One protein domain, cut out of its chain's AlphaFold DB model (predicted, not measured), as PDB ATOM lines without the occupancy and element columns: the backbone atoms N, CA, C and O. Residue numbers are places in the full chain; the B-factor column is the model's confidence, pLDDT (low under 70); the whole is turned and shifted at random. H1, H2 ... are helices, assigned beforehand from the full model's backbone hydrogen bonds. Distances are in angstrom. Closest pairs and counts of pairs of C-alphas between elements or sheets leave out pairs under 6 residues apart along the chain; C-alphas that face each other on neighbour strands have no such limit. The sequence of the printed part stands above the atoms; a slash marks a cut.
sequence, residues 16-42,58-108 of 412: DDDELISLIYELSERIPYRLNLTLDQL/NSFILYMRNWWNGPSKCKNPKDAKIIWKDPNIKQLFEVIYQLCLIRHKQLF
ATOM      1  N   ASP A  16      20.309 -56.558 -27.705       96.75
ATOM      2  CA  ASP A  16      21.635 -56.613 -27.103       96.75
ATOM      3  C   ASP A  16      21.582 -56.188 -25.622       96.75
ATOM      4  O   ASP A  16      20.911 -55.209 -25.284       96.75
ATOM      5  N   ASP A  17      22.224 -56.958 -24.733       96.75
ATOM      6  CA  ASP A  17      22.207 -56.697 -23.278       96.75
ATOM      7  C   ASP A  17      23.013 -55.428 -22.960       96.75
ATOM      8  O   ASP A  17      22.535 -54.570 -22.217       96.75
ATOM      9  N   ASP A  18      24.184 -55.269 -23.585       97.31
ATOM     10  CA  ASP A  18      25.123 -54.174 -23.320       97.31
ATOM     11  C   ASP A  18      24.590 -52.824 -23.829       97.31
ATOM     12  O   ASP A  18      24.680 -51.807 -23.130       97.31
ATOM     13  N   GLU A  19      23.949 -52.811 -25.005       96.56
ATOM     14  CA  GLU A  19      23.252 -51.636 -25.539       96.56
ATOM     15  C   GLU A  19      22.131 -51.170 -24.593       96.56
ATOM     16  O   GLU A  19      22.019 -49.981 -24.284       96.56
ATOM     17  N   LEU A  20      21.324 -52.101 -24.068       97.31
ATOM     18  CA  LEU A  20      20.256 -51.771 -23.120       97.31
ATOM     19  C   LEU A  20      20.800 -51.271 -21.783       97.31
ATOM     20  O   LEU A  20      20.234 -50.336 -21.222       97.31
ATOM     21  N   ILE A  21      21.871 -51.874 -21.264       97.38
ATOM     22  CA  ILE A  21      22.517 -51.430 -20.023       97.38
ATOM     23  C   ILE A  21      23.023 -49.994 -20.181       97.38
ATOM     24  O   ILE A  21      22.709 -49.144 -19.345       97.38
ATOM     25  N   SER A  22      23.730 -49.708 -21.275       96.69
ATOM     26  CA  SER A  22      24.242 -48.368 -21.586       96.69
ATOM     27  C   SER A  22      23.110 -47.339 -21.646       96.69
ATOM     28  O   SER A  22      23.180 -46.281 -21.022       96.69
ATOM     29  N   LEU A  23      22.008 -47.696 -22.310       96.19
ATOM     30  CA  LEU A  23      20.822 -46.853 -22.420       96.19
ATOM     31  C   LEU A  23      20.128 -46.614 -21.072       96.19
ATOM     32  O   LEU A  23      19.613 -45.527 -20.816       96.19
ATOM     33  N   ILE A  24      20.100 -47.619 -20.192       96.81
ATOM     34  CA  ILE A  24      19.539 -47.477 -18.844       96.81
ATOM     35  C   ILE A  24      20.372 -46.502 -18.014       96.81
ATOM     36  O   ILE A  24      19.780 -45.685 -17.305       96.81
ATOM     37  N   TYR A  25      21.704 -46.557 -18.099       96.19
ATOM     38  CA  TYR A  25      22.571 -45.599 -17.411       96.19
ATOM     39  C   TYR A  25      22.362 -44.178 -17.943       96.19
ATOM     40  O   TYR A  25      22.061 -43.287 -17.150       96.19
ATOM     41  N   GLU A  26      22.357 -43.989 -19.267       95.19
ATOM     42  CA  GLU A  26      22.088 -42.686 -19.896       95.19
ATOM     43  C   GLU A  26      20.731 -42.102 -19.459       95.19
ATOM     44  O   GLU A  26      20.617 -40.924 -19.110       95.19
ATOM     45  N   LEU A  27      19.675 -42.923 -19.451       94.44
ATOM     46  CA  LEU A  27      18.356 -42.493 -18.991       94.44
ATOM     47  C   LEU A  27      18.333 -42.190 -17.489       94.44
ATOM     48  O   LEU A  27      17.666 -41.245 -17.076       94.44
ATOM     49  N   SER A  28      19.034 -42.975 -16.670       94.62
ATOM     50  CA  SER A  28      19.054 -42.798 -15.211       94.62
ATOM     51  C   SER A  28      19.780 -41.520 -14.788       94.62
ATOM     52  O   SER A  28      19.419 -40.937 -13.772       94.62
ATOM     53  N   GLU A  29      20.757 -41.056 -15.569       93.50
ATOM     54  CA  GLU A  29      21.424 -39.767 -15.348       93.50
ATOM     55  C   GLU A  29      20.525 -38.575 -15.702       93.50
ATOM     56  O   GLU A  29      20.571 -37.532 -15.053       93.50
ATOM     57  N   ARG A  30      19.685 -38.718 -16.734       92.25
ATOM     58  CA  ARG A  30      18.821 -37.632 -17.226       92.25
ATOM     59  C   ARG A  30      17.501 -37.511 -16.480       92.25
ATOM     60  O   ARG A  30      16.938 -36.421 -16.390       92.25
ATOM     61  N   ILE A  31      16.958 -38.630 -16.015       92.31
ATOM     62  CA  ILE A  31      15.663 -38.673 -15.345       92.31
ATOM     63  C   ILE A  31      15.913 -38.478 -13.849       92.31
ATOM     64  O   ILE A  31      16.665 -39.259 -13.271       92.31
ATOM     65  N   PRO A  32      15.249 -37.519 -13.176       91.06
ATOM     66  CA  PRO A  32      15.388 -37.302 -11.735       91.06
ATOM     67  C   PRO A  32      14.654 -38.392 -10.927       91.06
ATOM     68  O   PRO A  32      13.802 -38.117 -10.083       91.06
ATOM     69  N   TYR A  33      14.941 -39.661 -11.216       92.06
ATOM     70  CA  TYR A  33      14.369 -40.830 -10.573       92.06
ATOM     71  C   TYR A  33      15.469 -41.837 -10.246       92.06
ATOM     72  O   TYR A  33      16.091 -42.423 -11.128       92.06
ATOM     73  N   ARG A  34      15.667 -42.088  -8.951       93.38
ATOM     74  CA  ARG A  34      16.710 -42.987  -8.460       93.38
ATOM     75  C   ARG A  34      16.281 -44.456  -8.526       93.38
ATOM     76  O   ARG A  34      15.230 -44.851  -8.004       93.38
ATOM     77  N   LEU A  35      17.141 -45.296  -9.098       95.62
ATOM     78  CA  LEU A  35      17.063 -46.745  -8.924       95.62
ATOM     79  C   LEU A  35      17.607 -47.112  -7.532       95.62
ATOM     80  O   LEU A  35      18.744 -46.806  -7.194       95.62
ATOM     81  N   ASN A  36      16.768 -47.742  -6.710       95.44
ATOM     82  CA  ASN A  36      17.101 -48.204  -5.357       95.44
ATOM     83  C   ASN A  36      17.579 -49.663  -5.341       95.44
ATOM     84  O   ASN A  36      17.945 -50.191  -4.298       95.44
ATOM     85  N   LEU A  37      17.494 -50.340  -6.483       95.62
ATOM     86  CA  LEU A  37      17.952 -51.705  -6.688       95.62
ATOM     87  C   LEU A  37      18.921 -51.723  -7.864       95.62
ATOM     88  O   LEU A  37      18.737 -50.977  -8.827       95.62
ATOM     89  N   THR A  38      19.902 -52.621  -7.816       96.94
ATOM     90  CA  THR A  38      20.784 -52.856  -8.964       96.94
ATOM     91  C   THR A  38      20.000 -53.453 -10.137       96.94
ATOM     92  O   THR A  38      18.925 -54.045  -9.956       96.94
ATOM     93  N   LEU A  39      20.537 -53.342 -11.357       97.00
ATOM     94  CA  LEU A  39      19.894 -53.925 -12.541       97.00
ATOM     95  C   LEU A  39      19.719 -55.438 -12.406       97.00
ATOM     96  O   LEU A  39      18.657 -55.958 -12.748       97.00
ATOM     97  N   ASP A  40      20.686 -56.139 -11.818       96.00
ATOM     98  CA  ASP A  40      20.573 -57.570 -11.519       96.00
ATOM     99  C   ASP A  40      19.449 -57.856 -10.526       96.00
ATOM    100  O   ASP A  40      18.611 -58.731 -10.748       96.00
ATOM    101  N   GLN A  41      19.354 -57.077  -9.449       95.62
ATOM    102  CA  GLN A  41      18.277 -57.229  -8.478       95.62
ATOM    103  C   GLN A  41      16.897 -56.965  -9.084       95.62
ATOM    104  O   GLN A  41      15.925 -57.564  -8.621       95.62
ATOM    105  N   LEU A  42      16.772 -56.085 -10.077       96.19
ATOM    106  CA  LEU A  42      15.507 -55.819 -10.766       96.19
ATOM    107  C   LEU A  42      15.168 -56.911 -11.781       96.19
ATOM    108  O   LEU A  42      14.044 -57.417 -11.778       96.19
ATOM    109  N   ASN A  58       6.694 -57.355 -15.634       96.75
ATOM    110  CA  ASN A  58       6.477 -56.212 -16.530       96.75
ATOM    111  C   ASN A  58       7.075 -54.912 -15.954       96.75
ATOM    112  O   ASN A  58       7.368 -54.843 -14.758       96.75
ATOM    113  N   SER A  59       7.184 -53.874 -16.787       97.44
ATOM    114  CA  SER A  59       7.759 -52.569 -16.421       97.44
ATOM    115  C   SER A  59       7.152 -51.959 -15.150       97.44
ATOM    116  O   SER A  59       7.884 -51.527 -14.263       97.44
ATOM    117  N   PHE A  60       5.825 -52.005 -14.982       97.25
ATOM    118  CA  PHE A  60       5.170 -51.488 -13.774       97.25
ATOM    119  C   PHE A  60       5.514 -52.293 -12.510       97.25
ATOM    120  O   PHE A  60       5.682 -51.724 -11.433       97.25
ATOM    121  N   ILE A  61       5.619 -53.622 -12.612       96.25
ATOM    122  CA  ILE A  61       6.017 -54.468 -11.479       96.25
ATOM    123  C   ILE A  61       7.477 -54.204 -11.097       96.25
ATOM    124  O   ILE A  61       7.775 -54.140  -9.905       96.25
ATOM    125  N   LEU A  62       8.362 -54.008 -12.079       97.25
ATOM    126  CA  LEU A  62       9.757 -53.617 -11.849       97.25
ATOM    127  C   LEU A  62       9.840 -52.249 -11.154       97.25
ATOM    128  O   LEU A  62      10.537 -52.117 -10.149       97.25
ATOM    129  N   TYR A  63       9.047 -51.275 -11.608       97.06
ATOM    130  CA  TYR A  63       8.911 -49.968 -10.964       97.06
ATOM    131  C   TYR A  63       8.463 -50.083  -9.505       97.06
ATOM    132  O   TYR A  63       9.132 -49.573  -8.608       97.06
ATOM    133  N   MET A  64       7.374 -50.810  -9.240       95.88
ATOM    134  CA  MET A  64       6.865 -51.002  -7.879       95.88
ATOM    135  C   MET A  64       7.880 -51.713  -6.979       95.88
ATOM    136  O   MET A  64       8.004 -51.390  -5.798       95.88
ATOM    137  N   ARG A  65       8.634 -52.668  -7.537       94.94
ATOM    138  CA  ARG A  65       9.724 -53.347  -6.834       94.94
ATOM    139  C   ARG A  65      10.827 -52.357  -6.459       94.94
ATOM    140  O   ARG A  65      11.232 -52.360  -5.303       94.94
ATOM    141  N   ASN A  66      11.271 -51.500  -7.377       95.56
ATOM    142  CA  ASN A  66      12.242 -50.442  -7.082       95.56
ATOM    143  C   ASN A  66      11.729 -49.471  -6.008       95.56
ATOM    144  O   ASN A  66      12.440 -49.138  -5.064       95.56
ATOM    145  N   TRP A  67      10.470 -49.050  -6.141       94.44
ATOM    146  CA  TRP A  67       9.811 -48.097  -5.254       94.44
ATOM    147  C   TRP A  67       9.763 -48.580  -3.799       94.44
ATOM    148  O   TRP A  67      10.127 -47.846  -2.884       94.44
ATOM    149  N   TRP A  68       9.375 -49.837  -3.563       93.50
ATOM    150  CA  TRP A  68       9.299 -50.390  -2.203       93.50
ATOM    151  C   TRP A  68      10.650 -50.567  -1.507       93.50
ATOM    152  O   TRP A  68      10.668 -50.674  -0.281       93.50
ATOM    153  N   ASN A  69      11.743 -50.603  -2.270       93.44
ATOM    154  CA  ASN A  69      13.106 -50.646  -1.739       93.44
ATOM    155  C   ASN A  69      13.723 -49.246  -1.593       93.44
ATOM    156  O   ASN A  69      14.870 -49.132  -1.181       93.44
ATOM    157  N   GLY A  70      12.975 -48.186  -1.910       89.12
ATOM    158  CA  GLY A  70      13.393 -46.817  -1.641       89.12
ATOM    159  C   GLY A  70      13.328 -46.443  -0.157       89.12
ATOM    160  O   GLY A  70      12.773 -47.190   0.661       89.12
ATOM    161  N   PRO A  71      13.869 -45.264   0.202       82.69
ATOM    162  CA  PRO A  71      13.880 -44.779   1.576       82.69
ATOM    163  C   PRO A  71      12.469 -44.810   2.181       82.69
ATOM    164  O   PRO A  71      11.483 -44.408   1.559       82.69
ATOM    165  N   SER A  72      12.374 -45.318   3.416       60.69
ATOM    166  CA  SER A  72      11.131 -45.770   4.071       60.69
ATOM    167  C   SER A  72       9.977 -44.760   4.129       60.69
ATOM    168  O   SER A  72       8.842 -45.170   4.376       60.69
ATOM    169  N   LYS A  73      10.231 -43.473   3.866       59.78
ATOM    170  CA  LYS A  73       9.226 -42.402   3.840       59.78
ATOM    171  C   LYS A  73       8.327 -42.444   2.592       59.78
ATOM    172  O   LYS A  73       7.203 -41.961   2.646       59.78
ATOM    173  N   CYS A  74       8.741 -43.112   1.513       63.31
ATOM    174  CA  CYS A  74       8.010 -43.136   0.239       63.31
ATOM    175  C   CYS A  74       7.128 -44.387   0.046       63.31
ATOM    176  O   CYS A  74       6.918 -44.833  -1.069       63.31
ATOM    177  N   LYS A  75       6.595 -45.026   1.096       77.25
ATOM    178  CA  LYS A  75       5.898 -46.329   0.945       77.25
ATOM    179  C   LYS A  75       4.407 -46.248   0.586       77.25
ATOM    180  O   LYS A  75       3.760 -47.288   0.456       77.25
ATOM    181  N   ASN A  76       3.847 -45.056   0.387       88.56
ATOM    182  CA  ASN A  76       2.441 -44.901   0.021       88.56
ATOM    183  C   ASN A  76       2.199 -45.309  -1.453       88.56
ATOM    184  O   ASN A  76       2.722 -44.676  -2.371       88.56
ATOM    185  N   PRO A  77       1.364 -46.331  -1.732       89.38
ATOM    186  CA  PRO A  77       1.111 -46.796  -3.099       89.38
ATOM    187  C   PRO A  77       0.413 -45.769  -3.999       89.38
ATOM    188  O   PRO A  77       0.374 -45.952  -5.217       89.38
ATOM    189  N   LYS A  78      -0.213 -44.734  -3.423       92.44
ATOM    190  CA  LYS A  78      -0.844 -43.663  -4.204       92.44
ATOM    191  C   LYS A  78       0.207 -42.785  -4.877       92.44
ATOM    192  O   LYS A  78       0.059 -42.505  -6.063       92.44
ATOM    193  N   ASP A  79       1.276 -42.461  -4.164       92.44
ATOM    194  CA  ASP A  79       2.347 -41.587  -4.650       92.44
ATOM    195  C   ASP A  79       3.129 -42.293  -5.762       92.44
ATOM    196  O   ASP A  79       3.350 -41.725  -6.830       92.44
ATOM    197  N   ALA A  80       3.365 -43.601  -5.595       93.31
ATOM    198  CA  ALA A  80       3.925 -44.455  -6.641       93.31
ATOM    199  C   ALA A  80       3.112 -44.393  -7.949       93.31
ATOM    200  O   ALA A  80       3.649 -44.328  -9.050       93.31
ATOM    201  N   LYS A  81       1.775 -44.385  -7.859       94.69
ATOM    202  CA  LYS A  81       0.912 -44.284  -9.047       94.69
ATOM    203  C   LYS A  81       0.932 -42.901  -9.688       94.69
ATOM    204  O   LYS A  81       0.614 -42.810 -10.871       94.69
ATOM    205  N   ILE A  82       1.212 -41.849  -8.923       95.00
ATOM    206  CA  ILE A  82       1.347 -40.488  -9.450       95.00
ATOM    207  C   ILE A  82       2.659 -40.400 -10.228       95.00
ATOM    208  O   ILE A  82       2.628 -40.066 -11.407       95.00
ATOM    209  N   ILE A  83       3.765 -40.818  -9.613       94.31
ATOM    210  CA  ILE A  83       5.104 -40.811 -10.214       94.31
ATOM    211  C   ILE A  83       5.162 -41.722 -11.445       94.31
ATOM    212  O   ILE A  83       5.652 -41.313 -12.489       94.31
ATOM    213  N   TRP A  84       4.550 -42.910 -11.394       96.38
ATOM    214  CA  TRP A  84       4.455 -43.806 -12.553       96.38
ATOM    215  C   TRP A  84       3.771 -43.180 -13.778       96.38
ATOM    216  O   TRP A  84       3.909 -43.704 -14.879       96.38
ATOM    217  N   LYS A  85       2.985 -42.104 -13.640       96.31
ATOM    218  CA  LYS A  85       2.370 -41.450 -14.807       96.31
ATOM    219  C   LYS A  85       3.379 -40.681 -15.654       96.31
ATOM    220  O   LYS A  85       3.059 -40.462 -16.823       96.31
ATOM    221  N   ASP A  86       4.539 -40.329 -15.102       95.19
ATOM    222  CA  ASP A  86       5.619 -39.659 -15.820       95.19
ATOM    223  C   ASP A  86       6.094 -40.531 -17.005       95.19
ATOM    224  O   ASP A  86       6.470 -41.693 -16.804       95.19
ATOM    225  N   PRO A  87       6.042 -40.020 -18.251       94.81
ATOM    226  CA  PRO A  87       6.459 -40.772 -19.430       94.81
ATOM    227  C   PRO A  87       7.939 -41.170 -19.400       94.81
ATOM    228  O   PRO A  87       8.266 -42.248 -19.890       94.81
ATOM    229  N   ASN A  88       8.809 -40.364 -18.793       94.69
ATOM    230  CA  ASN A  88      10.239 -40.648 -18.719       94.69
ATOM    231  C   ASN A  88      10.502 -41.847 -17.805       94.69
ATOM    232  O   ASN A  88      11.218 -42.777 -18.170       94.69
ATOM    233  N   ILE A  89       9.834 -41.890 -16.650       95.75
ATOM    234  CA  ILE A  89       9.927 -43.026 -15.722       95.75
ATOM    235  C   ILE A  89       9.377 -44.294 -16.379       95.75
ATOM    236  O   ILE A  89       9.982 -45.361 -16.267       95.75
ATOM    237  N   LYS A  90       8.259 -44.203 -17.110       96.19
ATOM    238  CA  LYS A  90       7.749 -45.353 -17.874       96.19
ATOM    239  C   LYS A  90       8.763 -45.840 -18.896       96.19
ATOM    240  O   LYS A  90       8.999 -47.041 -18.948       96.19
ATOM    241  N   GLN A  91       9.366 -44.928 -19.657       95.62
ATOM    242  CA  GLN A  91      10.370 -45.260 -20.660       95.62
ATOM    243  C   GLN A  91      11.578 -45.959 -20.032       95.62
ATOM    244  O   GLN A  91      11.951 -47.032 -20.497       95.62
ATOM    245  N   LEU A  92      12.116 -45.440 -18.925       97.06
ATOM    246  CA  LEU A  92      13.196 -46.092 -18.177       97.06
ATOM    247  C   LEU A  92      12.839 -47.541 -17.817       97.06
ATOM    248  O   LEU A  92      13.579 -48.471 -18.130       97.06
ATOM    249  N   PHE A  93      11.668 -47.765 -17.217       98.00
ATOM    250  CA  PHE A  93      11.246 -49.115 -16.835       98.00
ATOM    251  C   PHE A  93      10.798 -49.992 -18.011       98.00
ATOM    252  O   PHE A  93      10.758 -51.214 -17.867       98.00
ATOM    253  N   GLU A  94      10.463 -49.417 -19.164       97.62
ATOM    254  CA  GLU A  94      10.256 -50.150 -20.414       97.62
ATOM    255  C   GLU A  94      11.583 -50.672 -20.971       97.62
ATOM    256  O   GLU A  94      11.636 -51.839 -21.351       97.62
ATOM    257  N   VAL A  95      12.657 -49.876 -20.935       97.88
ATOM    258  CA  VAL A  95      14.010 -50.331 -21.306       97.88
ATOM    259  C   VAL A  95      14.493 -51.422 -20.340       97.88
ATOM    260  O   VAL A  95      14.883 -52.503 -20.778       97.88
ATOM    261  N   ILE A  96      14.348 -51.219 -19.020       98.12
ATOM    262  CA  ILE A  96      14.679 -52.247 -18.008       98.12
ATOM    263  C   ILE A  96      13.839 -53.521 -18.214       98.12
ATOM    264  O   ILE A  96      14.313 -54.636 -17.991       98.12
ATOM    265  N   TYR A  97      12.581 -53.394 -18.644       97.88
ATOM    266  CA  TYR A  97      11.745 -54.549 -18.959       97.88
ATOM    267  C   TYR A  97      12.277 -55.349 -20.156       97.88
ATOM    268  O   TYR A  97      12.259 -56.578 -20.093       97.88
ATOM    269  N   GLN A  98      12.783 -54.695 -21.206       97.94
ATOM    270  CA  GLN A  98      13.414 -55.404 -22.327       97.94
ATOM    271  C   GLN A  98      14.661 -56.164 -21.875       97.94
ATOM    272  O   GLN A  98      14.787 -57.354 -22.170       97.94
ATOM    273  N   LEU A  99      15.495 -55.535 -21.042       97.62
ATOM    274  CA  LEU A  99      16.644 -56.193 -20.416       97.62
ATOM    275  C   LEU A  99      16.201 -57.429 -19.607       97.62
ATOM    276  O   LEU A  99      16.758 -58.518 -19.730       97.62
ATOM    277  N   CYS A 100      15.117 -57.299 -18.831       97.56
ATOM    278  CA  CYS A 100      14.524 -58.415 -18.093       97.56
ATOM    279  C   CYS A 100      14.062 -59.553 -19.018       97.56
ATOM    280  O   CYS A 100      14.245 -60.718 -18.668       97.56
ATOM    281  N   LEU A 101      13.488 -59.260 -20.191       96.75
ATOM    282  CA  LEU A 101      13.074 -60.286 -21.152       96.75
ATOM    283  C   LEU A 101      14.263 -61.051 -21.743       96.75
ATOM    284  O   LEU A 101      14.196 -62.281 -21.828       96.75
ATOM    285  N   ILE A 102      15.335 -60.353 -22.122       96.50
ATOM    286  CA  ILE A 102      16.554 -60.966 -22.671       96.50
ATOM    287  C   ILE A 102      17.179 -61.897 -21.633       96.50
ATOM    288  O   ILE A 102      17.330 -63.095 -21.888       96.50
ATOM    289  N   ARG A 103      17.430 -61.389 -20.423       96.44
ATOM    290  CA  ARG A 103      18.010 -62.178 -19.327       96.44
ATOM    291  C   ARG A 103      17.115 -63.339 -18.908       96.44
ATOM    292  O   ARG A 103      17.589 -64.442 -18.648       96.44
ATOM    293  N   HIS A 104      15.795 -63.143 -18.891       95.81
ATOM    294  CA  HIS A 104      14.843 -64.224 -18.613       95.81
ATOM    295  C   HIS A 104      14.927 -65.343 -19.657       95.81
ATOM    296  O   HIS A 104      14.942 -66.517 -19.286       95.81
ATOM    297  N   LYS A 105      15.049 -64.994 -20.943       95.88
ATOM    298  CA  LYS A 105      15.222 -65.958 -22.038       95.88
ATOM    299  C   LYS A 105      16.561 -66.696 -21.952       95.88
ATOM    300  O   LYS A 105      16.589 -67.890 -22.235       95.88
ATOM    301  N   GLN A 106      17.638 -66.027 -21.537       95.56
ATOM    302  CA  GLN A 106      18.939 -66.663 -21.289       95.56
ATOM    303  C   GLN A 106      18.864 -67.679 -20.137       95.56
ATOM    304  O   GLN A 106      19.348 -68.800 -20.267       95.56
ATOM    305  N   LEU A 107      18.199 -67.321 -19.032       94.56
ATOM    306  CA  LEU A 107      18.033 -68.199 -17.866       94.56
ATOM    307  C   LEU A 107      17.056 -69.356 -18.119       94.56
ATOM    308  O   LEU A 107      17.222 -70.448 -17.572       94.56
ATOM    309  N   PHE A 108      16.020 -69.131 -18.929       94.94
ATOM    310  CA  PHE A 108      14.971 -70.107 -19.211       94.94
ATOM    311  C   PHE A 108      14.675 -70.207 -20.718       94.94
ATOM    312  O   PHE A 108      13.579 -69.847 -21.160       94.94
TER     313      PHE A 108
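AT A GLANCE: This is residues 16 to 42 and 58 to 108 of the 412 residues of an uncharacterized protein of Glomus cerebriforme (UniProt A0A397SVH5). Two long helices, H1 and H5, lie side by side and run opposite ways, and H3 stands roughly at right angles to H5, meeting its residues 90 to 97. The short H2 sits next to H3, while H4 lies farthest from the mean of the C-alphas, near H3. The printed part has 78 residues with five named helices, in the order H1, H2, H3, H4, H5, and no named strand: the class is all helix. It is compact, with a radius of gyration of the C-alphas of 12.4 A and spans of 35 by 27 by 19 A.

IN THESE COORDINATES: Find C-alpha 17 at (22.207, -56.697, -23.278); from there H1 runs through residues 17 to 30, 20.3 A long. Next come H2, residues 39 to 42, and H3, residues 59 to 68, 14.5 A. H4 is residues 77 to 83. H5, residues 87 to 107, runs 29.8 A to C-alpha 107 at (18.033, -68.199, -17.866).

HOW THE PARTS SIT: Look first at Asp 17 and Leu 99, the closest C-alphas of H1 and H5, 6.3 A apart: these helices touch at a shallow tilt of 22 degrees, opposite ways. H3 touches H5 at Ser 59 and Phe 93, their closest C-alphas, 4.9 A apart, about perpendicular at 78 degrees. H2 and H3 only just touch, with 3 pairs of C-alphas within 8 A, the closest being Leu 42 and Leu 62 at 6.3 A. H4 is close to H3 but not clearly touching, the closest C-alphas, Trp 67 and Ala 80, being 7.1 A apart. H1 and H3 are apart. In H1, H3, H4 and H5 every O i to N i+4 pair is within hydrogen-bond range; H2 is too short for one.

THE WHOLE: The farthest C-alphas, of Lys 73 and Phe 108, are 36.5 A apart. Residues 43 to 57 are not printed, and C-alphas 42 and 58 are 10.7 A apart across this cut. H4 to H5 is a tight link. In this model residues 72 to 74 have pLDDT under 70.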